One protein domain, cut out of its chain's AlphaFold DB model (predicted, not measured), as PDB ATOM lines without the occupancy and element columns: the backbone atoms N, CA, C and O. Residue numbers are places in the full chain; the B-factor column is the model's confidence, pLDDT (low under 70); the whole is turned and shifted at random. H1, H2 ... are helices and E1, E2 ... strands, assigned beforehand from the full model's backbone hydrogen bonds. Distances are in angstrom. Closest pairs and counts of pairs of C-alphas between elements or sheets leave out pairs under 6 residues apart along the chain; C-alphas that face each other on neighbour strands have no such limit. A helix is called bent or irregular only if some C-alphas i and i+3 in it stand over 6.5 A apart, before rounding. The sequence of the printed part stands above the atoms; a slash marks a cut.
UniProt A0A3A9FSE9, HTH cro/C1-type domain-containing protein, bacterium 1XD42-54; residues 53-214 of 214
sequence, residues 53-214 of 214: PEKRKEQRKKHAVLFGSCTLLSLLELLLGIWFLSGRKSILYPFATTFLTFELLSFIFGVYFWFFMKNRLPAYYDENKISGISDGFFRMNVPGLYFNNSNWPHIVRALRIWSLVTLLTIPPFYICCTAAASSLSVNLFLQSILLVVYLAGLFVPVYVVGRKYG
ATOM      1  N   PRO A  53     213.320 113.541 149.277       51.97
ATOM      2  CA  PRO A  53     212.222 114.500 149.134       51.97
ATOM      3  C   PRO A  53     210.863 113.800 148.990       51.97
ATOM      4  O   PRO A  53     209.823 114.394 149.271       51.97
ATOM      5  N   GLU A  54     210.870 112.522 148.613       53.62
ATOM      6  CA  GLU A  54     209.711 111.636 148.559       53.62
ATOM      7  C   GLU A  54     209.123 111.329 149.939       53.62
ATOM      8  O   GLU A  54     207.922 111.524 150.124       53.62
ATOM      9  N   LYS A  55     209.939 110.981 150.946       55.75
ATOM     10  CA  LYS A  55     209.458 110.760 152.324       55.75
ATOM     11  C   LYS A  55     208.886 112.041 152.925       55.75
ATOM     12  O   LYS A  55     207.844 112.013 153.577       55.75
ATOM     13  N   ARG A  56     209.511 113.193 152.641       56.12
ATOM     14  CA  ARG A  56     208.982 114.512 153.037       56.12
ATOM     15  C   ARG A  56     207.658 114.838 152.339       56.12
ATOM     16  O   ARG A  56     206.761 115.384 152.981       56.12
ATOM     17  N   LYS A  57     207.504 114.499 151.054       57.56
ATOM     18  CA  LYS A  57     206.245 114.670 150.306       57.56
ATOM     19  C   LYS A  57     205.149 113.732 150.804       57.56
ATOM     20  O   LYS A  57     204.011 114.167 150.937       57.56
ATOM     21  N   GLU A  58     205.464 112.477 151.103       61.47
ATOM     22  CA  GLU A  58     204.492 111.499 151.591       61.47
ATOM     23  C   GLU A  58     204.010 111.842 153.003       61.47
ATOM     24  O   GLU A  58     202.806 111.843 153.264       61.47
ATOM     25  N   GLN A  59     204.927 112.237 153.892       63.25
ATOM     26  CA  GLN A  59     204.561 112.774 155.200       63.25
ATOM     27  C   GLN A  59     203.712 114.032 155.046       63.25
ATOM     28  O   GLN A  59     202.653 114.097 155.654       63.25
ATOM     29  N   ARG A  60     204.083 114.975 154.165       63.72
ATOM     30  CA  ARG A  60     203.256 116.158 153.857       63.72
ATOM     31  C   ARG A  60     201.871 115.806 153.322       63.72
ATOM     32  O   ARG A  60     200.927 116.494 153.676       63.72
ATOM     33  N   LYS A  61     201.723 114.751 152.515       65.88
ATOM     34  CA  LYS A  61     200.417 114.285 152.020       65.88
ATOM     35  C   LYS A  61     199.567 113.692 153.137       65.88
ATOM     36  O   LYS A  61     198.441 114.135 153.316       65.88
ATOM     37  N   LYS A  62     200.107 112.747 153.916       71.88
ATOM     38  CA  LYS A  62     199.423 112.186 155.101       71.88
ATOM     39  C   LYS A  62     198.999 113.301 156.040       71.88
ATOM     40  O   LYS A  62     197.891 113.314 156.562       71.88
ATOM     41  N   HIS A  63     199.886 114.272 156.183       69.88
ATOM     42  CA  HIS A  63     199.650 115.422 157.001       69.88
ATOM     43  C   HIS A  63     198.524 116.316 156.425       69.88
ATOM     44  O   HIS A  63     197.545 116.610 157.103       69.88
ATOM     45  N   ALA A  64     198.587 116.680 155.150       73.25
ATOM     46  CA  ALA A  64     197.537 117.448 154.486       73.25
ATOM     47  C   ALA A  64     196.170 116.744 154.531       73.25
ATOM     48  O   ALA A  64     195.160 117.410 154.715       73.25
ATOM     49  N   VAL A  65     196.130 115.411 154.428       74.69
ATOM     50  CA  VAL A  65     194.898 114.619 154.578       74.69
ATOM     51  C   VAL A  65     194.357 114.701 156.007       74.69
ATOM     52  O   VAL A  65     193.154 114.864 156.201       74.69
ATOM     53  N   LEU A  66     195.222 114.640 157.020       78.38
ATOM     54  CA  LEU A  66     194.813 114.731 158.424       78.38
ATOM     55  C   LEU A  66     194.316 116.141 158.785       78.38
ATOM     56  O   LEU A  66     193.283 116.296 159.428       78.38
ATOM     57  N   PHE A  67     194.996 117.176 158.292       77.38
ATOM     58  CA  PHE A  67     194.551 118.562 158.439       77.38
ATOM     59  C   PHE A  67     193.254 118.835 157.662       77.38
ATOM     60  O   PHE A  67     192.325 119.443 158.191       77.38
ATOM     61  N   GLY A  68     193.160 118.336 156.426       78.94
ATOM     62  CA  GLY A  68     191.971 118.455 155.587       78.94
ATOM     63  C   GLY A  68     190.760 117.756 156.199       78.94
ATOM     64  O   GLY A  68     189.692 118.349 156.259       78.94
ATOM     65  N   SER A  69     190.930 116.541 156.729       80.19
ATOM     66  CA  SER A  69     189.857 115.825 157.434       80.19
ATOM     67  C   SER A  69     189.427 116.525 158.724       80.19
ATOM     68  O   SER A  69     188.228 116.630 158.958       80.19
ATOM     69  N   CYS A  70     190.355 117.082 159.514       81.88
ATOM     70  CA  CYS A  70     189.989 117.884 160.692       81.88
ATOM     71  C   CYS A  70     189.246 119.172 160.310       81.88
ATOM     72  O   CYS A  70     188.292 119.550 160.981       81.88
ATOM     73  N   THR A  71     189.635 119.818 159.209       79.75
ATOM     74  CA  THR A  71     188.924 120.997 158.685       79.75
ATOM     75  C   THR A  71     187.513 120.629 158.232       79.75
ATOM     76  O   THR A  71     186.556 121.336 158.523       79.75
ATOM     77  N   LEU A  72     187.365 119.490 157.553       83.44
ATOM     78  CA  LEU A  72     186.067 118.992 157.105       83.44
ATOM     79  C   LEU A  72     185.171 118.640 158.301       83.44
ATOM     80  O   LEU A  72     183.980 118.933 158.275       83.44
ATOM     81  N   LEU A  73     185.747 118.079 159.369       85.62
ATOM     82  CA  LEU A  73     185.031 117.806 160.613       85.62
ATOM     83  C   LEU A  73     184.560 119.097 161.305       85.62
ATOM     84  O   LEU A  73     183.393 119.179 161.667       85.62
ATOM     85  N   SER A  74     185.413 120.121 161.396       82.06
ATOM     86  CA  SER A  74     185.045 121.444 161.933       82.06
ATOM     87  C   SER A  74     183.901 122.097 161.137       82.06
ATOM     88  O   SER A  74     182.937 122.600 161.717       82.06
ATOM     89  N   LEU A  75     183.920 121.987 159.803       83.12
ATOM     90  CA  LEU A  75     182.818 122.455 158.951       83.12
ATOM     91  C   LEU A  75     181.508 121.697 159.213       83.12
ATOM     92  O   LEU A  75     180.433 122.300 159.208       83.12
ATOM     93  N   LEU A  76     181.574 120.384 159.448       85.25
ATOM     94  CA  LEU A  76     180.394 119.606 159.836       85.25
ATOM     95  C   LEU A  76     179.853 120.063 161.195       85.25
ATOM     96  O   LEU A  76     178.640 120.202 161.345       85.25
ATOM     97  N   GLU A  77     180.723 120.354 162.163       83.56
ATOM     98  CA  GLU A  77     180.329 120.887 163.472       83.56
ATOM     99  C   GLU A  77     179.661 122.266 163.358       83.56
ATOM    100  O   GLU A  77     178.652 122.508 164.023       83.56
ATOM    101  N   LEU A  78     180.138 123.138 162.462       81.69
ATOM    102  CA  LEU A  78     179.480 124.410 162.143       81.69
ATOM    103  C   LEU A  78     178.064 124.192 161.598       81.69
ATOM    104  O   LEU A  78     177.115 124.822 162.073       81.69
ATOM    105  N   LEU A  79     177.903 123.298 160.618       83.38
ATOM    106  CA  LEU A  79     176.598 123.002 160.020       83.38
ATOM    107  C   LEU A  79     175.619 122.428 161.051       83.38
ATOM    108  O   LEU A  79     174.459 122.844 161.097       83.38
ATOM    109  N   LEU A  80     176.094 121.524 161.912       83.75
ATOM    110  CA  LEU A  80     175.314 120.973 163.021       83.75
ATOM    111  C   LEU A  80     174.930 122.056 164.035       83.75
ATOM    112  O   LEU A  80     173.777 122.106 164.467       83.75
ATOM    113  N   GLY A  81     175.856 122.957 164.372       79.06
ATOM    114  CA  GLY A  81     175.601 124.098 165.248       79.06
ATOM    115  C   GLY A  81     174.525 125.031 164.687       79.06
ATOM    116  O   GLY A  81     173.590 125.392 165.399       79.06
ATOM    117  N   ILE A  82     174.595 125.359 163.392       81.12
ATOM    118  CA  ILE A  82     173.586 126.174 162.694       81.12
ATOM    119  C   ILE A  82     172.225 125.477 162.695       81.12
ATOM    120  O   ILE A  82     171.214 126.120 162.973       81.12
ATOM    121  N   TRP A  83     172.186 124.172 162.415       83.31
ATOM    122  CA  TRP A  83     170.944 123.402 162.423       83.31
ATOM    123  C   TRP A  83     170.302 123.378 163.817       83.31
ATOM    124  O   TRP A  83     169.114 123.673 163.950       83.31
ATOM    125  N   PHE A  84     171.096 123.143 164.867       81.00
ATOM    126  CA  PHE A  84     170.640 123.154 166.261       81.00
ATOM    127  C   PHE A  84     170.129 124.536 166.707       81.00
ATOM    128  O   PHE A  84     169.117 124.649 167.400       81.00
ATOM    129  N   LEU A  85     170.797 125.609 166.274       75.06
ATOM    130  CA  LEU A  85     170.458 126.995 166.616       75.06
ATOM    131  C   LEU A  85     169.450 127.641 165.655       75.06
ATOM    132  O   LEU A  85     169.066 128.791 165.873       75.06
ATOM    133  N   SER A  86     168.972 126.925 164.634       76.88
ATOM    134  CA  SER A  86     168.042 127.450 163.620       76.88
ATOM    135  C   SER A  86     166.734 127.982 164.238       76.88
ATOM    136  O   SER A  86     166.170 128.978 163.784       76.88
ATOM    137  N   GLY A  87     166.306 127.401 165.366       73.56
ATOM    138  CA  GLY A  87     165.168 127.882 166.162       73.56
ATOM    139  C   GLY A  87     165.429 129.154 166.991       73.56
ATOM    140  O   GLY A  87     164.486 129.726 167.531       73.56
ATOM    141  N   ARG A  88     166.681 129.624 167.106       72.81
ATOM    142  CA  ARG A  88     167.107 130.757 167.955       72.81
ATOM    143  C   ARG A  88     167.881 131.814 167.155       72.81
ATOM    144  O   ARG A  88     169.072 132.044 167.367       72.81
ATOM    145  N   LYS A  89     167.174 132.530 166.272       70.94
ATOM    146  CA  LYS A  89     167.742 133.556 165.365       70.94
ATOM    147  C   LYS A  89     168.621 134.614 166.053       70.94
ATOM    148  O   LYS A  89     169.612 135.036 165.468       70.94
ATOM    149  N   SER A  90     168.305 135.005 167.293       71.06
ATOM    150  CA  SER A  90     169.086 136.003 168.049       71.06
ATOM    151  C   SER A  90     170.501 135.538 168.420       71.06
ATOM    152  O   SER A  90     171.368 136.374 168.654       71.06
ATOM    153  N   ILE A  91     170.736 134.225 168.498       72.12
ATOM    154  CA  ILE A  91     172.017 133.628 168.915       72.12
ATOM    155  C   ILE A  91     172.770 133.075 167.697       72.12
ATOM    156  O   ILE A  91     173.995 133.014 167.697       72.12
ATOM    157  N   LEU A  92     172.050 132.741 166.623       75.81
ATOM    158  CA  LEU A  92     172.615 132.178 165.399       75.81
ATOM    159  C   LEU A  92     173.673 133.084 164.744       75.81
ATOM    160  O   LEU A  92     174.751 132.615 164.387       75.81
ATOM    161  N   TYR A  93     173.386 134.379 164.593       77.06
ATOM    162  CA  TYR A  93     174.304 135.322 163.944       77.06
ATOM    163  C   TYR A  93     175.624 135.534 164.720       77.06
ATOM    164  O   TYR A  93     176.695 135.356 164.129       77.06
ATOM    165  N   PRO A  94     175.612 135.859 166.033       76.06
ATOM    166  CA  PRO A  94     176.849 135.951 166.813       76.06
ATOM    167  C   PRO A  94     177.559 134.596 166.937       76.06
ATOM    168  O   PRO A  94     178.787 134.548 167.037       76.06
ATOM    169  N   PHE A  95     176.816 133.485 166.886       77.25
ATOM    170  CA  PHE A  95     177.409 132.155 166.848       77.25
ATOM    171  C   PHE A  95     178.234 131.948 165.571       77.25
ATOM    172  O   PHE A  95     179.439 131.717 165.652       77.25
ATOM    173  N   ALA A  96     177.608 132.109 164.403       79.00
ATOM    174  CA  ALA A  96     178.246 131.870 163.113       79.00
ATOM    175  C   ALA A  96     179.450 132.792 162.878       79.00
ATOM    176  O   ALA A  96     180.493 132.334 162.427       79.00
ATOM    177  N   THR A  97     179.337 134.075 163.231       81.50
ATOM    178  CA  THR A  97     180.435 135.046 163.070       81.50
ATOM    179  C   THR A  97     181.644 134.709 163.942       81.50
ATOM    180  O   THR A  97     182.770 134.676 163.445       81.50
ATOM    181  N   THR A  98     181.430 134.408 165.225       79.12
ATOM    182  CA  THR A  98     182.515 134.049 166.154       79.12
ATOM    183  C   THR A  98     183.175 132.740 165.738       79.12
ATOM    184  O   THR A  98     184.400 132.673 165.649       79.12
ATOM    185  N   PHE A  99     182.367 131.725 165.424       81.69
ATOM    186  CA  PHE A  99     182.854 130.428 164.967       81.69
ATOM    187  C   PHE A  99     183.723 130.581 163.719       81.69
ATOM    188  O   PHE A  99     184.882 130.174 163.720       81.69
ATOM    189  N   LEU A 100     183.190 131.243 162.690       83.50
ATOM    190  CA  LEU A 100     183.874 131.439 161.418       83.50
ATOM    191  C   LEU A 100     185.172 132.236 161.591       83.50
ATOM    192  O   LEU A 100     186.158 131.957 160.919       83.50
ATOM    193  N   THR A 101     185.217 133.178 162.537       85.00
ATOM    194  CA  THR A 101     186.444 133.924 162.855       85.00
ATOM    195  C   THR A 101     187.534 133.009 163.419       85.00
ATOM    196  O   THR A 101     188.662 133.030 162.929       85.00
ATOM    197  N   PHE A 102     187.220 132.186 164.426       84.44
ATOM    198  CA  PHE A 102     188.200 131.271 165.022       84.44
ATOM    199  C   PHE A 102     188.586 130.120 164.090       84.44
ATOM    200  O   PHE A 102     189.741 129.684 164.103       84.44
ATOM    201  N   GLU A 103     187.651 129.646 163.270       83.94
ATOM    202  CA  GLU A 103     187.901 128.619 162.264       83.94
ATOM    203  C   GLU A 103     188.826 129.146 161.168       83.94
ATOM    204  O   GLU A 103     189.850 128.526 160.894       83.94
ATOM    205  N   LEU A 104     188.551 130.336 160.618       85.38
ATOM    206  CA  LEU A 104     189.442 130.983 159.652       85.38
ATOM    207  C   LEU A 104     190.828 131.226 160.246       85.38
ATOM    208  O   LEU A 104     191.832 130.943 159.594       85.38
ATOM    209  N   LEU A 105     190.901 131.712 161.485       86.31
ATOM    210  CA  LEU A 105     192.173 131.970 162.150       86.31
ATOM    211  C   LEU A 105     192.981 130.674 162.335       86.31
ATOM    212  O   LEU A 105     194.158 130.615 161.972       86.31
ATOM    213  N   SER A 106     192.334 129.614 162.825       84.94
ATOM    214  CA  SER A 106     192.951 128.295 163.009       84.94
ATOM    215  C   SER A 106     193.344 127.658 161.682       84.94
ATOM    216  O   SER A 106     194.396 127.025 161.595       84.94
ATOM    217  N   PHE A 107     192.549 127.863 160.633       83.88
ATOM    218  CA  PHE A 107     192.845 127.391 159.291       83.88
ATOM    219  C   PHE A 107     194.076 128.092 158.712       83.88
ATOM    220  O   PHE A 107     194.994 127.420 158.247       83.88
ATOM    221  N   ILE A 108     194.150 129.424 158.801       84.12
ATOM    222  CA  ILE A 108     195.300 130.208 158.323       84.12
ATOM    223  C   ILE A 108     196.576 129.792 159.067       84.12
ATOM    224  O   ILE A 108     197.589 129.489 158.427       84.12
ATOM    225  N   PHE A 109     196.530 129.713 160.401       83.00
ATOM    226  CA  PHE A 109     197.674 129.258 161.194       83.00
ATOM    227  C   PHE A 109     198.047 127.804 160.890       83.00
ATOM    228  O   PHE A 109     199.227 127.491 160.731       83.00
ATOM    229  N   GLY A 110     197.062 126.919 160.744       81.94
ATOM    230  CA  GLY A 110     197.270 125.517 160.401       81.94
ATOM    231  C   GLY A 110     197.933 125.339 159.036       81.94
ATOM    232  O   GLY A 110     198.976 124.692 158.940       81.94
ATOM    233  N   VAL A 111     197.414 125.985 157.987       79.38
ATOM    234  CA  VAL A 111     198.025 125.971 156.646       79.38
ATOM    235  C   VAL A 111     199.469 126.461 156.717       79.38
ATOM    236  O   VAL A 111     200.371 125.821 156.167       79.38
ATOM    237  N   TYR A 112     199.716 127.543 157.453       79.44
ATOM    238  CA  TYR A 112     201.055 128.089 157.617       79.44
ATOM    239  C   TYR A 112     202.015 127.102 158.317       79.44
ATOM    240  O   TYR A 112     203.101 126.816 157.801       79.44
ATOM    241  N   PHE A 113     201.611 126.500 159.442       79.38
ATOM    242  CA  PHE A 113     202.443 125.551 160.198       79.38
ATOM    243  C   PHE A 113     202.656 124.196 159.497       79.38
ATOM    244  O   PHE A 113     203.641 123.496 159.770       79.38
ATOM    245  N   TRP A 114     201.750 123.801 158.601       72.00
ATOM    246  CA  TRP A 114     201.827 122.518 157.895       72.00
ATOM    247  C   TRP A 114     202.560 122.619 156.554       72.00
ATOM    248  O   TRP A 114     203.345 121.722 156.232       72.00
ATOM    249  N   PHE A 115     202.371 123.702 155.795       68.75
ATOM    250  CA  PHE A 115     202.971 123.856 154.464       68.75
ATOM    251  C   PHE A 115     204.231 124.722 154.442       68.75
ATOM    252  O   PHE A 115     205.181 124.379 153.726       68.75
ATOM    253  N   PHE A 116     204.251 125.820 155.202       67.62
ATOM    254  CA  PHE A 116     205.285 126.850 155.071       67.62
ATOM    255  C   PHE A 116     206.433 126.689 156.076       67.62
ATOM    256  O   PHE A 116     207.590 126.874 155.708       67.62
ATOM    257  N   MET A 117     206.136 126.264 157.308       69.25
ATOM    258  CA  MET A 117     207.140 126.055 158.362       69.25
ATOM    259  C   MET A 117     208.215 125.032 157.964       69.25
ATOM    260  O   MET A 117     207.925 123.854 157.707       69.25
ATOM    261  N   LYS A 118     209.479 125.469 157.961       65.38
ATOM    262  CA  LYS A 118     210.640 124.595 157.744       65.38
ATOM    263  C   LYS A 118     210.887 123.714 158.966       65.38
ATOM    264  O   LYS A 118     210.886 124.182 160.096       65.38
ATOM    265  N   ASN A 119     211.171 122.430 158.739       62.00
ATOM    266  CA  ASN A 119     211.438 121.474 159.823       62.00
ATOM    267  C   ASN A 119     212.816 121.655 160.491       62.00
ATOM    268  O   ASN A 119     213.020 121.121 161.576       62.00
ATOM    269  N   ARG A 120     213.759 122.360 159.855       57.22
ATOM    270  CA  ARG A 120     215.108 122.616 160.381       57.22
ATOM    271  C   ARG A 120     215.493 124.078 160.198       57.22
ATOM    272  O   ARG A 120     215.208 124.652 159.144       57.22
ATOM    273  N   LEU A 121     216.148 124.638 161.211       68.81
ATOM    274  CA  LEU A 121     216.756 125.965 161.145       68.81
ATOM    275  C   LEU A 121     218.152 125.871 160.491       68.81
ATOM    276  O   LEU A 121     218.781 124.809 160.552       68.81
ATOM    277  N   PRO A 122     218.642 126.949 159.847       65.31
ATOM    278  CA  PRO A 122     220.034 127.046 159.412       65.31
ATOM    279  C   PRO A 122     220.999 126.847 160.591       65.31
ATOM    280  O   PRO A 122     220.707 127.310 161.690       65.31
ATOM    281  N   ALA A 123     222.167 126.239 160.345       63.91
ATOM    282  CA  ALA A 123     223.179 125.958 161.378       63.91
ATOM    283  C   ALA A 123     223.627 127.205 162.174       63.91
ATOM    284  O   ALA A 123     224.026 127.095 163.324       63.91
ATOM    285  N   TYR A 124     223.458 128.403 161.604       61.19
ATOM    286  CA  TYR A 124     223.703 129.686 162.268       61.19
ATOM    287  C   TYR A 124     222.937 129.876 163.594       61.19
ATOM    288  O   TYR A 124     223.426 130.574 164.482       61.19
ATOM    289  N   TYR A 125     221.755 129.262 163.739       63.00
ATOM    290  CA  TYR A 125     220.959 129.314 164.973       63.00
ATOM    291  C   TYR A 125     221.519 128.419 166.089       63.00
ATOM    292  O   TYR A 125     221.226 128.669 167.248       63.00
ATOM    293  N   ASP A 126     222.342 127.414 165.768       63.25
ATOM    294  CA  ASP A 126     223.002 126.581 166.785       63.25
ATOM    295  C   ASP A 126     224.222 127.294 167.392       63.25
ATOM    296  O   ASP A 126     224.551 127.101 168.561       63.25
ATOM    297  N   GLU A 127     224.883 128.143 166.603       62.72
ATOM    298  CA  GLU A 127     226.089 128.868 167.016       62.72
ATOM    299  C   GLU A 127     225.770 130.190 167.730       62.72
ATOM    300  O   GLU A 127     226.556 130.658 168.554       62.72
ATOM    301  N   ASN A 128     224.605 130.788 167.455       63.88
ATOM    302  CA  ASN A 128     224.211 132.082 168.007       63.88
ATOM    303  C   ASN A 128     222.934 131.987 168.838       63.88
ATOM    304  O   ASN A 128     221.901 131.500 168.386       63.88
ATOM    305  N   LYS A 129     222.976 132.566 170.043       64.81
ATOM    306  CA  LYS A 129     221.843 132.648 170.977       64.81
ATOM    307  C   LYS A 129     220.802 133.668 170.506       64.81
ATOM    308  O   LYS A 129     220.700 134.768 171.045       64.81
ATOM    309  N   ILE A 130     220.029 133.302 169.488       70.25
ATOM    310  CA  ILE A 130     219.022 134.169 168.873       70.25
ATOM    311  C   ILE A 130     217.645 133.853 169.467       70.25
ATOM    312  O   ILE A 130     217.173 132.718 169.413       70.25
ATOM    313  N   SER A 131     216.986 134.875 170.019       65.62
ATOM    314  CA  SER A 131     215.647 134.763 170.621       65.62
ATOM    315  C   SER A 131     214.490 135.006 169.649       65.62
ATOM    316  O   SER A 131     213.320 134.913 170.025       65.62
ATOM    317  N   GLY A 132     214.804 135.345 168.397       62.00
ATOM    318  CA  GLY A 132     213.831 135.661 167.360       62.00
ATOM    319  C   GLY A 132     214.020 134.818 166.109       62.00
ATOM    320  O   GLY A 132     215.109 134.767 165.544       62.00
ATOM    321  N   ILE A 133     212.939 134.203 165.637       65.38
ATOM    322  CA  ILE A 133     212.910 133.534 164.335       65.38
ATOM    323  C   ILE A 133     212.201 134.427 163.334       65.38
ATOM    324  O   ILE A 133     211.133 134.974 163.612       65.38
ATOM    325  N   SER A 134     212.798 134.533 162.150       59.66
ATOM    326  CA  SER A 134     212.182 135.136 160.971       59.66
ATOM    327  C   SER A 134     212.120 134.092 159.856       59.66
ATOM    328  O   SER A 134     213.133 133.840 159.208       59.66
ATOM    329  N   ASP A 135     210.953 133.479 159.625       61.34
ATOM    330  CA  ASP A 135     210.727 132.598 158.467       61.34
ATOM    331  C   ASP A 135     209.645 133.217 157.568       61.34
ATOM    332  O   ASP A 135     208.441 133.122 157.810       61.34
ATOM    333  N   GLY A 136     210.081 133.939 156.532       62.03
ATOM    334  CA  GLY A 136     209.196 134.646 155.603       62.03
ATOM    335  C   GLY A 136     208.277 135.659 156.301       62.03
ATOM    336  O   GLY A 136     208.742 136.683 156.801       62.03
ATOM    337  N   PHE A 137     206.969 135.380 156.303       57.41
ATOM    338  CA  PHE A 137     205.934 136.256 156.869       57.41
ATOM    339  C   PHE A 137     205.798 136.150 158.398       57.41
ATOM    340  O   PHE A 137     205.289 137.067 159.035       57.41
ATOM    341  N   PHE A 138     206.259 135.055 159.008       64.31
ATOM    342  CA  PHE A 138     206.138 134.853 160.447       64.31
ATOM    343  C   PHE A 138     207.435 135.255 161.137       64.31
ATOM    344  O   PHE A 138     208.496 134.658 160.933       64.31
ATOM    345  N   ARG A 139     207.331 136.297 161.961       68.06
ATOM    346  CA  ARG A 139     208.393 136.733 162.861       68.06
ATOM    347  C   ARG A 139     207.900 136.551 164.279       68.06
ATOM    348  O   ARG A 139     206.948 137.205 164.691       68.06
ATOM    349  N   MET A 140     208.544 135.654 165.008       73.75
ATOM    350  CA  MET A 140     208.215 135.397 166.401       73.75
ATOM    351  C   MET A 140     209.463 135.635 167.232       73.75
ATOM    352  O   MET A 140     210.467 134.944 167.072       73.75
ATOM    353  N   ASN A 141     209.392 136.636 168.104       76.25
ATOM    354  CA  ASN A 141     210.395 136.869 169.129       76.25
ATOM    355  C   ASN A 141     209.817 136.391 170.454       76.25
ATOM    356  O   ASN A 141     208.804 136.926 170.908       76.25
ATOM    357  N   VAL A 142     210.437 135.373 171.042       73.75
ATOM    358  CA  VAL A 142     210.032 134.859 172.350       73.75
ATOM    359  C   VAL A 142     211.134 135.241 173.332       73.75
ATOM    360  O   VAL A 142     212.191 134.607 173.336       73.75
ATOM    361  N   PRO A 143     210.942 136.300 174.136       68.81
ATOM    362  CA  PRO A 143     211.959 136.722 175.086       68.81
ATOM    363  C   PRO A 143     212.239 135.599 176.093       68.81
ATOM    364  O   PRO A 143     211.320 134.962 176.604       68.81
ATOM    365  N   GLY A 144     213.522 135.350 176.365       66.62
ATOM    366  CA  GLY A 144     213.967 134.296 177.283       66.62
ATOM    367  C   GLY A 144     214.040 132.889 176.680       66.62
ATOM    368  O   GLY A 144     214.406 131.957 177.391       66.62
ATOM    369  N   LEU A 145     213.730 132.728 175.389       73.06
ATOM    370  CA  LEU A 145     213.930 131.484 174.652       73.06
ATOM    371  C   LEU A 145     215.066 131.648 173.642       73.06
ATOM    372  O   LEU A 145     215.140 132.676 172.976       73.06
ATOM    373  N   TYR A 146     215.909 130.630 173.484       73.75
ATOM    374  CA  TYR A 146     216.868 130.542 172.382       73.75
ATOM    375  C   TYR A 146     216.426 129.436 171.442       73.75
ATOM    376  O   TYR A 146     216.023 128.371 171.903       73.75
ATOM    377  N   PHE A 147     216.454 129.683 170.139       73.69
ATOM    378  CA  PHE A 147     216.033 128.691 169.158       73.69
ATOM    379  C   PHE A 147     217.236 127.950 168.590       73.69
ATOM    380  O   PHE A 147     218.065 128.568 167.936       73.69
ATOM    381  N   ASN A 148     217.264 126.631 168.782       75.31
ATOM    382  CA  ASN A 148     218.316 125.737 168.301       75.31
ATOM    383  C   ASN A 148     217.691 124.620 167.457       75.31
ATOM    384  O   ASN A 148     216.502 124.308 167.563       75.31
ATOM    385  N   ASN A 149     218.494 123.935 166.652       72.88
ATOM    386  CA  ASN A 149     218.052 122.816 165.825       72.88
ATOM    387  C   ASN A 149     217.622 121.592 166.664       72.88
ATOM    388  O   ASN A 149     216.929 120.713 166.149       72.88
ATOM    389  N   SER A 150     217.982 121.551 167.957       72.81
ATOM    390  CA  SER A 150     217.459 120.585 168.933       72.81
ATOM    391  C   SER A 150     215.998 120.867 169.301       72.81
ATOM    392  O   SER A 150     215.177 119.955 169.277       72.81
ATOM    393  N   ASN A 151     215.643 122.119 169.617       77.50
ATOM    394  CA  ASN A 151     214.313 122.469 170.124       77.50
ATOM    395  C   ASN A 151     213.292 122.725 169.016       77.50
ATOM    396  O   ASN A 151     212.105 122.436 169.179       77.50
ATOM    397  N   TRP A 152     213.752 123.207 167.867       76.81
ATOM    398  CA  TRP A 152     212.910 123.619 166.762       76.81
ATOM    399  C   TRP A 152     211.939 122.543 166.258       76.81
ATOM    400  O   TRP A 152     210.741 122.830 166.174       76.81
ATOM    401  N   PRO A 153     212.358 121.288 165.984       78.75
ATOM    402  CA  PRO A 153     211.417 120.260 165.541       78.75
ATOM    403  C   PRO A 153     210.338 119.956 166.593       78.75
ATOM    404  O   PRO A 153     209.200 119.645 166.234       78.75
ATOM    405  N   HIS A 154     210.656 120.086 167.887       80.75
ATOM    406  CA  HIS A 154     209.679 119.922 168.963       80.75
ATOM    407  C   HIS A 154     208.690 121.092 169.019       80.75
ATOM    408  O   HIS A 154     207.492 120.855 169.175       80.75
ATOM    409  N   ILE A 155     209.160 122.327 168.828       82.44
ATOM    410  CA  ILE A 155     208.314 123.529 168.766       82.44
ATOM    411  C   ILE A 155     207.368 123.457 167.562       82.44
ATOM    412  O   ILE A 155     206.164 123.653 167.711       82.44
ATOM    413  N   VAL A 156     207.877 123.088 166.383       81.25
ATOM    414  CA  VAL A 156     207.054 122.910 165.175       81.25
ATOM    415  C   VAL A 156     206.013 121.808 165.383       81.25
ATOM    416  O   VAL A 156     204.853 121.973 165.004       81.25
ATOM    417  N   ARG A 157     206.380 120.687 166.020       81.69
ATOM    418  CA  ARG A 157     205.413 119.635 166.368       81.69
ATOM    419  C   ARG A 157     204.350 120.151 167.344       81.69
ATOM    420  O   ARG A 157     203.177 119.851 167.137       81.69
ATOM    421  N   ALA A 158     204.730 120.928 168.357       84.31
ATOM    422  CA  ALA A 158     203.791 121.520 169.306       84.31
ATOM    423  C   ALA A 158     202.813 122.483 168.615       84.31
ATOM    424  O   ALA A 158     201.615 122.368 168.838       84.31
ATOM    425  N   LEU A 159     203.292 123.344 167.711       83.69
ATOM    426  CA  LEU A 159     202.448 124.240 166.908       83.69
ATOM    427  C   LEU A 159     201.476 123.473 166.000       83.69
ATOM    428  O   LEU A 159     200.304 123.831 165.898       83.69
ATOM    429  N   ARG A 160     201.928 122.377 165.375       84.25
ATOM    430  CA  ARG A 160     201.063 121.511 164.555       84.25
ATOM    431  C   ARG A 160     199.979 120.830 165.384       84.25
ATOM    432  O   ARG A 160     198.817 120.855 164.985       84.25
ATOM    433  N   ILE A 161     200.343 120.246 166.528       84.00
ATOM    434  CA  ILE A 161     199.379 119.627 167.450       84.00
ATOM    435  C   ILE A 161     198.398 120.683 167.945       84.00
ATOM    436  O   ILE A 161     197.197 120.454 167.887       84.00
ATOM    437  N   TRP A 162     198.897 121.848 168.356       87.31
ATOM    438  CA  TRP A 162     198.064 122.955 168.803       87.31
ATOM    439  C   TRP A 162     197.039 123.346 167.737       87.31
ATOM    440  O   TRP A 162     195.859 123.370 168.050       87.31
ATOM    441  N   SER A 163     197.454 123.519 166.475       84.06
ATOM    442  CA  SER A 163     196.527 123.887 165.393       84.06
ATOM    443  C   SER A 163     195.403 122.866 165.174       84.06
ATOM    444  O   SER A 163     194.268 123.258 164.919       84.06
ATOM    445  N   LEU A 164     195.690 121.564 165.316       82.75
ATOM    446  CA  LEU A 164     194.667 120.515 165.242       82.75
ATOM    447  C   LEU A 164     193.761 120.521 166.473       82.75
ATOM    448  O   LEU A 164     192.544 120.435 166.343       82.75
ATOM    449  N   VAL A 165     194.351 120.633 167.666       85.81
ATOM    450  CA  VAL A 165     193.604 120.652 168.926       85.81
ATOM    451  C   VAL A 165     192.659 121.841 168.948       85.81
ATOM    452  O   VAL A 165     191.491 121.661 169.263       85.81
ATOM    453  N   THR A 166     193.102 123.041 168.575       83.56
ATOM    454  CA  THR A 166     192.227 124.218 168.549       83.56
ATOM    455  C   THR A 166     191.123 124.095 167.515       83.56
ATOM    456  O   THR A 166     189.988 124.444 167.819       83.56
ATOM    457  N   LEU A 167     191.426 123.552 166.333       81.81
ATOM    458  CA  LEU A 167     190.428 123.336 165.287       81.81
ATOM    459  C   LEU A 167     189.323 122.368 165.738       81.81
ATOM    460  O   LEU A 167     188.174 122.574 165.389       81.81
ATOM    461  N   LEU A 168     189.660 121.360 166.548       81.12
ATOM    462  CA  LEU A 168     188.709 120.366 167.064       81.12
ATOM    463  C   LEU A 168     188.024 120.771 168.374       81.12
ATOM    464  O   LEU A 168     186.947 120.280 168.679       81.12
ATOM    465  N   THR A 169     188.659 121.597 169.207       80.50
ATOM    466  CA  THR A 169     188.146 121.911 170.555       80.50
ATOM    467  C   THR A 169     187.317 123.184 170.595       80.50
ATOM    468  O   THR A 169     186.368 123.253 171.375       80.50
ATOM    469  N   ILE A 170     187.629 124.176 169.756       79.94
ATOM    470  CA  ILE A 170     186.883 125.439 169.701       79.94
ATOM    471  C   ILE A 170     185.410 125.208 169.310       79.94
ATOM    472  O   ILE A 170     184.544 125.732 170.022       79.94
ATOM    473  N   PRO A 171     185.083 124.414 168.269       75.31
ATOM    474  CA  PRO A 171     183.696 124.175 167.878       75.31
ATOM    475  C   PRO A 171     182.811 123.558 168.978       75.31
ATOM    476  O   PRO A 171     181.800 124.178 169.329       75.31
ATOM    477  N   PRO A 172     183.156 122.405 169.598       77.44
ATOM    478  CA  PRO A 172     182.311 121.805 170.625       77.44
ATOM    479  C   PRO A 172     182.270 122.655 171.894       77.44
ATOM    480  O   PRO A 172     181.224 122.740 172.537       77.44
ATOM    481  N   PHE A 173     183.369 123.331 172.243       81.56
ATOM    482  CA  PHE A 173     183.403 124.230 173.393       81.56
ATOM    483  C   PHE A 173     182.417 125.391 173.222       81.56
ATOM    484  O   PHE A 173     181.669 125.719 174.145       81.56
ATOM    485  N   TYR A 174     182.363 125.981 172.028       75.69
ATOM    486  CA  TYR A 174     181.485 127.109 171.748       75.69
ATOM    487  C   TYR A 174     180.006 126.697 171.638       75.69
ATOM    488  O   TYR A 174     179.124 127.395 172.150       75.69
ATOM    489  N   ILE A 175     179.718 125.521 171.066       75.69
ATOM    490  CA  ILE A 175     178.370 124.928 171.077       75.69
ATOM    491  C   ILE A 175     177.929 124.631 172.517       75.69
ATOM    492  O   ILE A 175     176.817 124.979 172.907       75.69
ATOM    493  N   CYS A 176     178.807 124.055 173.342       77.94
ATOM    494  CA  CYS A 176     178.513 123.774 174.746       77.94
ATOM    495  C   CYS A 176     178.222 125.059 175.537       77.94
ATOM    496  O   CYS A 176     177.223 125.129 176.252       77.94
ATOM    497  N   CYS A 177     179.029 126.108 175.348       75.50
ATOM    498  CA  CYS A 177     178.820 127.402 176.002       75.50
ATOM    499  C   CYS A 177     177.487 128.053 175.604       75.50
ATOM    500  O   CYS A 177     176.776 128.577 176.461       75.50
ATOM    501  N   THR A 178     177.122 128.001 174.320       70.56
ATOM    502  CA  THR A 178     175.855 128.575 173.831       70.56
ATOM    503  C   THR A 178     174.630 127.735 174.200       70.56
ATOM    504  O   THR A 178     173.543 128.284 174.386       70.56
ATOM    505  N   ALA A 179     174.787 126.418 174.361       72.06
ATOM    506  CA  ALA A 179     173.738 125.537 174.862       72.06
ATOM    507  C   ALA A 179     173.494 125.716 176.371       72.06
ATOM    508  O   ALA A 179     172.339 125.785 176.792       72.06
ATOM    509  N   ALA A 180     174.563 125.814 177.170       72.31
ATOM    510  CA  ALA A 180     174.482 125.958 178.623       72.31
ATOM    511  C   ALA A 180     173.930 127.323 179.050       72.31
ATOM    512  O   ALA A 180     173.213 127.426 180.044       72.31
ATOM    513  N   ALA A 181     174.239 128.374 178.293       64.81
ATOM    514  CA  ALA A 181     173.831 129.724 178.626       64.81
ATOM    515  C   ALA A 181     172.825 130.244 177.588       64.81
ATOM    516  O   ALA A 181     173.171 130.936 176.633       64.81
ATOM    517  N   SER A 182     171.544 129.921 177.796       56.94
ATOM    518  CA  SER A 182     170.420 130.307 176.923       56.94
ATOM    519  C   SER A 182     170.258 131.819 176.708       56.94
ATOM    520  O   SER A 182     169.537 132.229 175.802       56.94
ATOM    521  N   SER A 183     170.907 132.638 177.538       54.62
ATOM    522  CA  SER A 183     170.831 134.101 177.549       54.62
ATOM    523  C   SER A 183     172.189 134.790 177.417       54.62
ATOM    524  O   SER A 183     172.254 136.009 177.571       54.62
ATOM    525  N   LEU A 184     173.282 134.052 177.186       54.81
ATOM    526  CA  LEU A 184     174.586 134.677 176.995       54.81
ATOM    527  C   LEU A 184     174.588 135.299 175.603       54.81
ATOM    528  O   LEU A 184     175.000 134.687 174.618       54.81
ATOM    529  N   SER A 185     174.113 136.542 175.516       56.88
ATOM    530  CA  SER A 185     174.642 137.449 174.514       56.88
ATOM    531  C   SER A 185     176.152 137.328 174.644       56.88
ATOM    532  O   SER A 185     176.702 137.565 175.723       56.88
ATOM    533  N   VAL A 186     176.802 136.810 173.605       59.34
ATOM    534  CA  VAL A 186     178.246 136.586 173.591       59.34
ATOM    535  C   VAL A 186     178.865 137.977 173.616       59.34
ATOM    536  O   VAL A 186     179.094 138.597 172.584       59.34
ATOM    537  N   ASN A 187     178.966 138.542 174.817       65.69
ATOM    538  CA  ASN A 187     179.367 139.919 175.011       65.69
ATOM    539  C   ASN A 187     180.788 140.038 174.466       65.69
ATOM    540  O   ASN A 187     181.593 139.119 174.635       65.69
ATOM    541  N   LEU A 188     181.108 141.179 173.856       68.25
ATOM    542  CA  LEU A 188     182.444 141.465 173.317       68.25
ATOM    543  C   LEU A 188     183.561 141.126 174.323       68.25
ATOM    544  O   LEU A 188     184.638 140.673 173.941       68.25
ATOM    545  N   PHE A 189     183.280 141.267 175.622       74.62
ATOM    546  CA  PHE A 189     184.166 140.869 176.712       74.62
ATOM    547  C   PHE A 189     184.497 139.365 176.729       74.62
ATOM    548  O   PHE A 189     185.665 138.995 176.808       74.62
ATOM    549  N   LEU A 190     183.496 138.489 176.599       74.50
ATOM    550  CA  LEU A 190     183.709 137.039 176.554       74.50
ATOM    551  C   LEU A 190     184.446 136.615 175.284       74.50
ATOM    552  O   LEU A 190     185.345 135.783 175.354       74.50
ATOM    553  N   GLN A 191     184.124 137.224 174.139       76.31
ATOM    554  CA  GLN A 191     184.861 136.988 172.891       76.31
ATOM    555  C   GLN A 191     186.331 137.409 173.020       76.31
ATOM    556  O   GLN A 191     187.221 136.691 172.569       76.31
ATOM    557  N   SER A 192     186.593 138.534 173.692       80.38
ATOM    558  CA  SER A 192     187.952 139.013 173.962       80.38
ATOM    559  C   SER A 192     188.720 138.048 174.865       80.38
ATOM    560  O   SER A 192     189.863 137.714 174.568       80.38
ATOM    561  N   ILE A 193     188.090 137.540 175.932       83.62
ATOM    562  CA  ILE A 193     188.698 136.521 176.800       83.62
ATOM    563  C   ILE A 193     189.013 135.254 176.004       83.62
ATOM    564  O   ILE A 193     190.123 134.738 176.108       83.62
ATOM    565  N   LEU A 194     188.079 134.772 175.180       81.81
ATOM    566  CA  LEU A 194     188.298 133.589 174.345       81.81
ATOM    567  C   LEU A 194     189.465 133.782 173.378       81.81
ATOM    568  O   LEU A 194     190.282 132.879 173.229       81.81
ATOM    569  N   LEU A 195     189.589 134.967 172.778       85.12
ATOM    570  CA  LEU A 195     190.717 135.298 171.913       85.12
ATOM    571  C   LEU A 195     192.045 135.298 172.681       85.12
ATOM    572  O   LEU A 195     193.034 134.747 172.200       85.12
ATOM    573  N   VAL A 196     192.074 135.876 173.884       87.00
ATOM    574  CA  VAL A 196     193.271 135.875 174.737       87.00
ATOM    575  C   VAL A 196     193.652 134.451 175.133       87.00
ATOM    576  O   VAL A 196     194.822 134.094 175.035       87.00
ATOM    577  N   VAL A 197     192.686 133.616 175.522       86.75
ATOM    578  CA  VAL A 197     192.919 132.203 175.859       86.75
ATOM    579  C   VAL A 197     193.411 131.425 174.639       86.75
ATOM    580  O   VAL A 197     194.350 130.639 174.758       86.75
ATOM    581  N   TYR A 198     192.841 131.678 173.459       86.19
ATOM    582  CA  TYR A 198     193.280 131.083 172.200       86.19
ATOM    583  C   TYR A 198     194.745 131.429 171.900       86.19
ATOM    584  O   TYR A 198     195.568 130.535 171.696       86.19
ATOM    585  N   LEU A 199     195.108 132.714 171.953       86.94
ATOM    586  CA  LEU A 199     196.480 133.169 171.717       86.94
ATOM    587  C   LEU A 199     197.447 132.665 172.794       86.94
ATOM    588  O   LEU A 199     198.536 132.196 172.471       86.94
ATOM    589  N   ALA A 200     197.054 132.696 174.068       86.06
ATOM    590  CA  ALA A 200     197.847 132.130 175.154       86.06
ATOM    591  C   ALA A 200     198.096 130.632 174.930       86.06
ATOM    592  O   ALA A 200     199.218 130.158 175.103       86.06
ATOM    593  N   GLY A 201     197.083 129.906 174.455       85.06
ATOM    594  CA  GLY A 201     197.197 128.509 174.058       85.06
ATOM    595  C   GLY A 201     198.247 128.268 172.974       85.06
ATOM    596  O   GLY A 201     198.861 127.209 172.991       85.06
ATOM    597  N   LEU A 202     198.491 129.222 172.069       84.94
ATOM    598  CA  LEU A 202     199.545 129.125 171.051       84.94
ATOM    599  C   LEU A 202     200.935 129.312 171.671       84.94
ATOM    600  O   LEU A 202     201.847 128.527 171.411       84.94
ATOM    601  N   PHE A 203     201.109 130.349 172.495       83.56
ATOM    602  CA  PHE A 203     202.425 130.737 173.012       83.56
ATOM    603  C   PHE A 203     202.903 129.885 174.197       83.56
ATOM    604  O   PHE A 203     204.104 129.645 174.328       83.56
ATOM    605  N   VAL A 204     201.999 129.384 175.046       85.25
ATOM    606  CA  VAL A 204     202.365 128.594 176.237       85.25
ATOM    607  C   VAL A 204     203.082 127.283 175.871       85.25
ATOM    608  O   VAL A 204     204.175 127.054 176.394       85.25
ATOM    609  N   PRO A 205     202.571 126.431 174.957       82.50
ATOM    610  CA  PRO A 205     203.269 125.220 174.531       82.50
ATOM    611  C   PRO A 205     204.618 125.524 173.886       82.50
ATOM    612  O   PRO A 205     205.581 124.801 174.129       82.50
ATOM    613  N   VAL A 206     204.713 126.607 173.108       82.50
ATOM    614  CA  VAL A 206     205.974 127.051 172.498       82.50
ATOM    615  C   VAL A 206     207.001 127.388 173.576       82.50
ATOM    616  O   VAL A 206     208.136 126.923 173.499       82.50
ATOM    617  N   TYR A 207     206.602 128.136 174.606       82.44
ATOM    618  CA  TYR A 207     207.483 128.517 175.707       82.44
ATOM    619  C   TYR A 207     207.936 127.306 176.535       82.44
ATOM    620  O   TYR A 207     209.125 127.139 176.806       82.44
ATOM    621  N   VAL A 208     207.002 126.416 176.892       84.19
ATOM    622  CA  VAL A 208     207.294 125.212 177.686       84.19
ATOM    623  C   VAL A 208     208.215 124.255 176.928       84.19
ATOM    624  O   VAL A 208     209.202 123.773 177.485       84.19
ATOM    625  N   VAL A 209     207.916 123.981 175.657       81.12
ATOM    626  CA  VAL A 209     208.718 123.073 174.827       81.12
ATOM    627  C   VAL A 209     210.072 123.694 174.513       81.12
ATOM    628  O   VAL A 209     211.092 123.021 174.645       81.12
ATOM    629  N   GLY A 210     210.107 124.978 174.168       75.81
ATOM    630  CA  GLY A 210     211.353 125.675 173.897       75.81
ATOM    631  C   GLY A 210     212.304 125.666 175.092       75.81
ATOM    632  O   GLY A 210     213.486 125.406 174.906       75.81
ATOM    633  N   ARG A 211     211.801 125.869 176.320       78.62
ATOM    634  CA  ARG A 211     212.631 125.852 177.538       78.62
ATOM    635  C   ARG A 211     213.080 124.443 177.928       78.62
ATOM    636  O   ARG A 211     214.108 124.284 178.573       78.62
ATOM    637  N   LYS A 212     212.297 123.417 177.585       77.44
ATOM    638  CA  LYS A 212     212.620 122.022 177.910       77.44
ATOM    639  C   LYS A 212     213.725 121.446 177.017       77.44
ATOM    640  O   LYS A 212     214.453 120.572 177.473       77.44
ATOM    641  N   TYR A 213     213.801 121.884 175.760       70.69
ATOM    642  CA  TYR A 213     214.700 121.312 174.747       70.69
ATOM    643  C   TYR A 213     215.781 122.282 174.229       70.69
ATOM    644  O   TYR A 213     216.555 121.890 173.349       70.69
ATOM    645  N   GLY A 214     215.796 123.534 174.702       60.91
ATOM    646  CA  GLY A 214     216.801 124.559 174.387       60.91
ATOM    647  C   GLY A 214     217.877 124.626 175.453       60.91
ATOM    648  O   GLY A 214     219.054 124.461 175.074       60.91
TER     649      GLY A 214
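What this domain is: This is residues 53 to 214 of the 214 residues of the protein "HTH cro/C1-type domain-containing protein" of bacterium 1XD42-54 (UniProt A0A3A9FSE9). Four long helices run nearly lengthwise beside one another in an elongated bundle: H4 in the middle touches H1, H2 and H5, while a small head of the short helix H3 and the strand hairpin E1 and E2 sits at one end. Residues 53 to 59 of H1 stick out free. The printed part has 162 residues with five named helices and two named strands, in the order H1 H2 H3 E1 E2 H4 H5; the sheet has the order E1 - E2 and is antiparallel, and the class is mostly helix. The whole is only just loose, close to compact, with a radius of gyration of the C-alphas of 18.4 A and spans of 60 by 37 by 25 A.

Where its parts are: The sheet is made of E1, residues 132 to 135, and E2, residues 138 to 141. H1, residues 53 to 85, is the longest helix at 47.0 A and begins with C-alpha 53 at (212.222, 114.500, 149.134). H2, residues 89 to 116, is 39.5 A long and only just irregular: C-alphas 90 and 93 are 6.7 A apart. H3 is residues 124 to 127. H4, residues 152 to 180, is 40.3 A long, with C-alpha 152 at (212.910, 123.619, 166.762) and a kink of 33 degrees near residue 168. H5, residues 188 to 213, is 38.1 A long and ends with C-alpha 213 at (214.700, 121.312, 174.747).

How they stand to each other: E1 and E2 form an antiparallel hairpin, with N 133 and O 140 3.0 A apart and N 138 and O 135 3.2 A apart, both within hydrogen-bond range. Both strands are apart from H1, H2 and H5. H1, H2 and H4 form a bundle, up and down, each running against the one before it. H4 is the hub. It touches H2 at a shallow tilt of 9 degrees, opposite ways; the closest C-alphas, of Gly 110 and Ser 163, are 5.3 A apart. H4 touches H1 the same way at a shallow tilt of 12 degrees, with residues 164 to 175 alone; the closest C-alphas are those of Ser 74 and Leu 168, 6.4 A. H4 and H5 are a helical hairpin at a shallow tilt of 26 degrees; the closest C-alphas, of Ile 155 and Val 206, are 5.6 A apart. H1 and H2 are another helical hairpin, at a shallow tilt of 3 degrees, closest at the C-alphas of Leu 85 and Leu 92, 5.7 A. H1 and H5 are apart, and H3 touches no helix. Every O i to N i+4 pair is within hydrogen-bond range in H1, against 22 of 24 in H2, 23 of 25 in H4 and 20 of 22 in H5; H3 is too short for such a pair.

The domain as a whole: The two C-alphas farthest apart, of Gly 87 and Glu 127, are 60.9 A apart. The printed part has no cut, and no link is long. The mean pLDDT of the printed part is 74.9; it is under 70 for 45 residues, among them 53 to 61, 115 to 129 and 181 to 188.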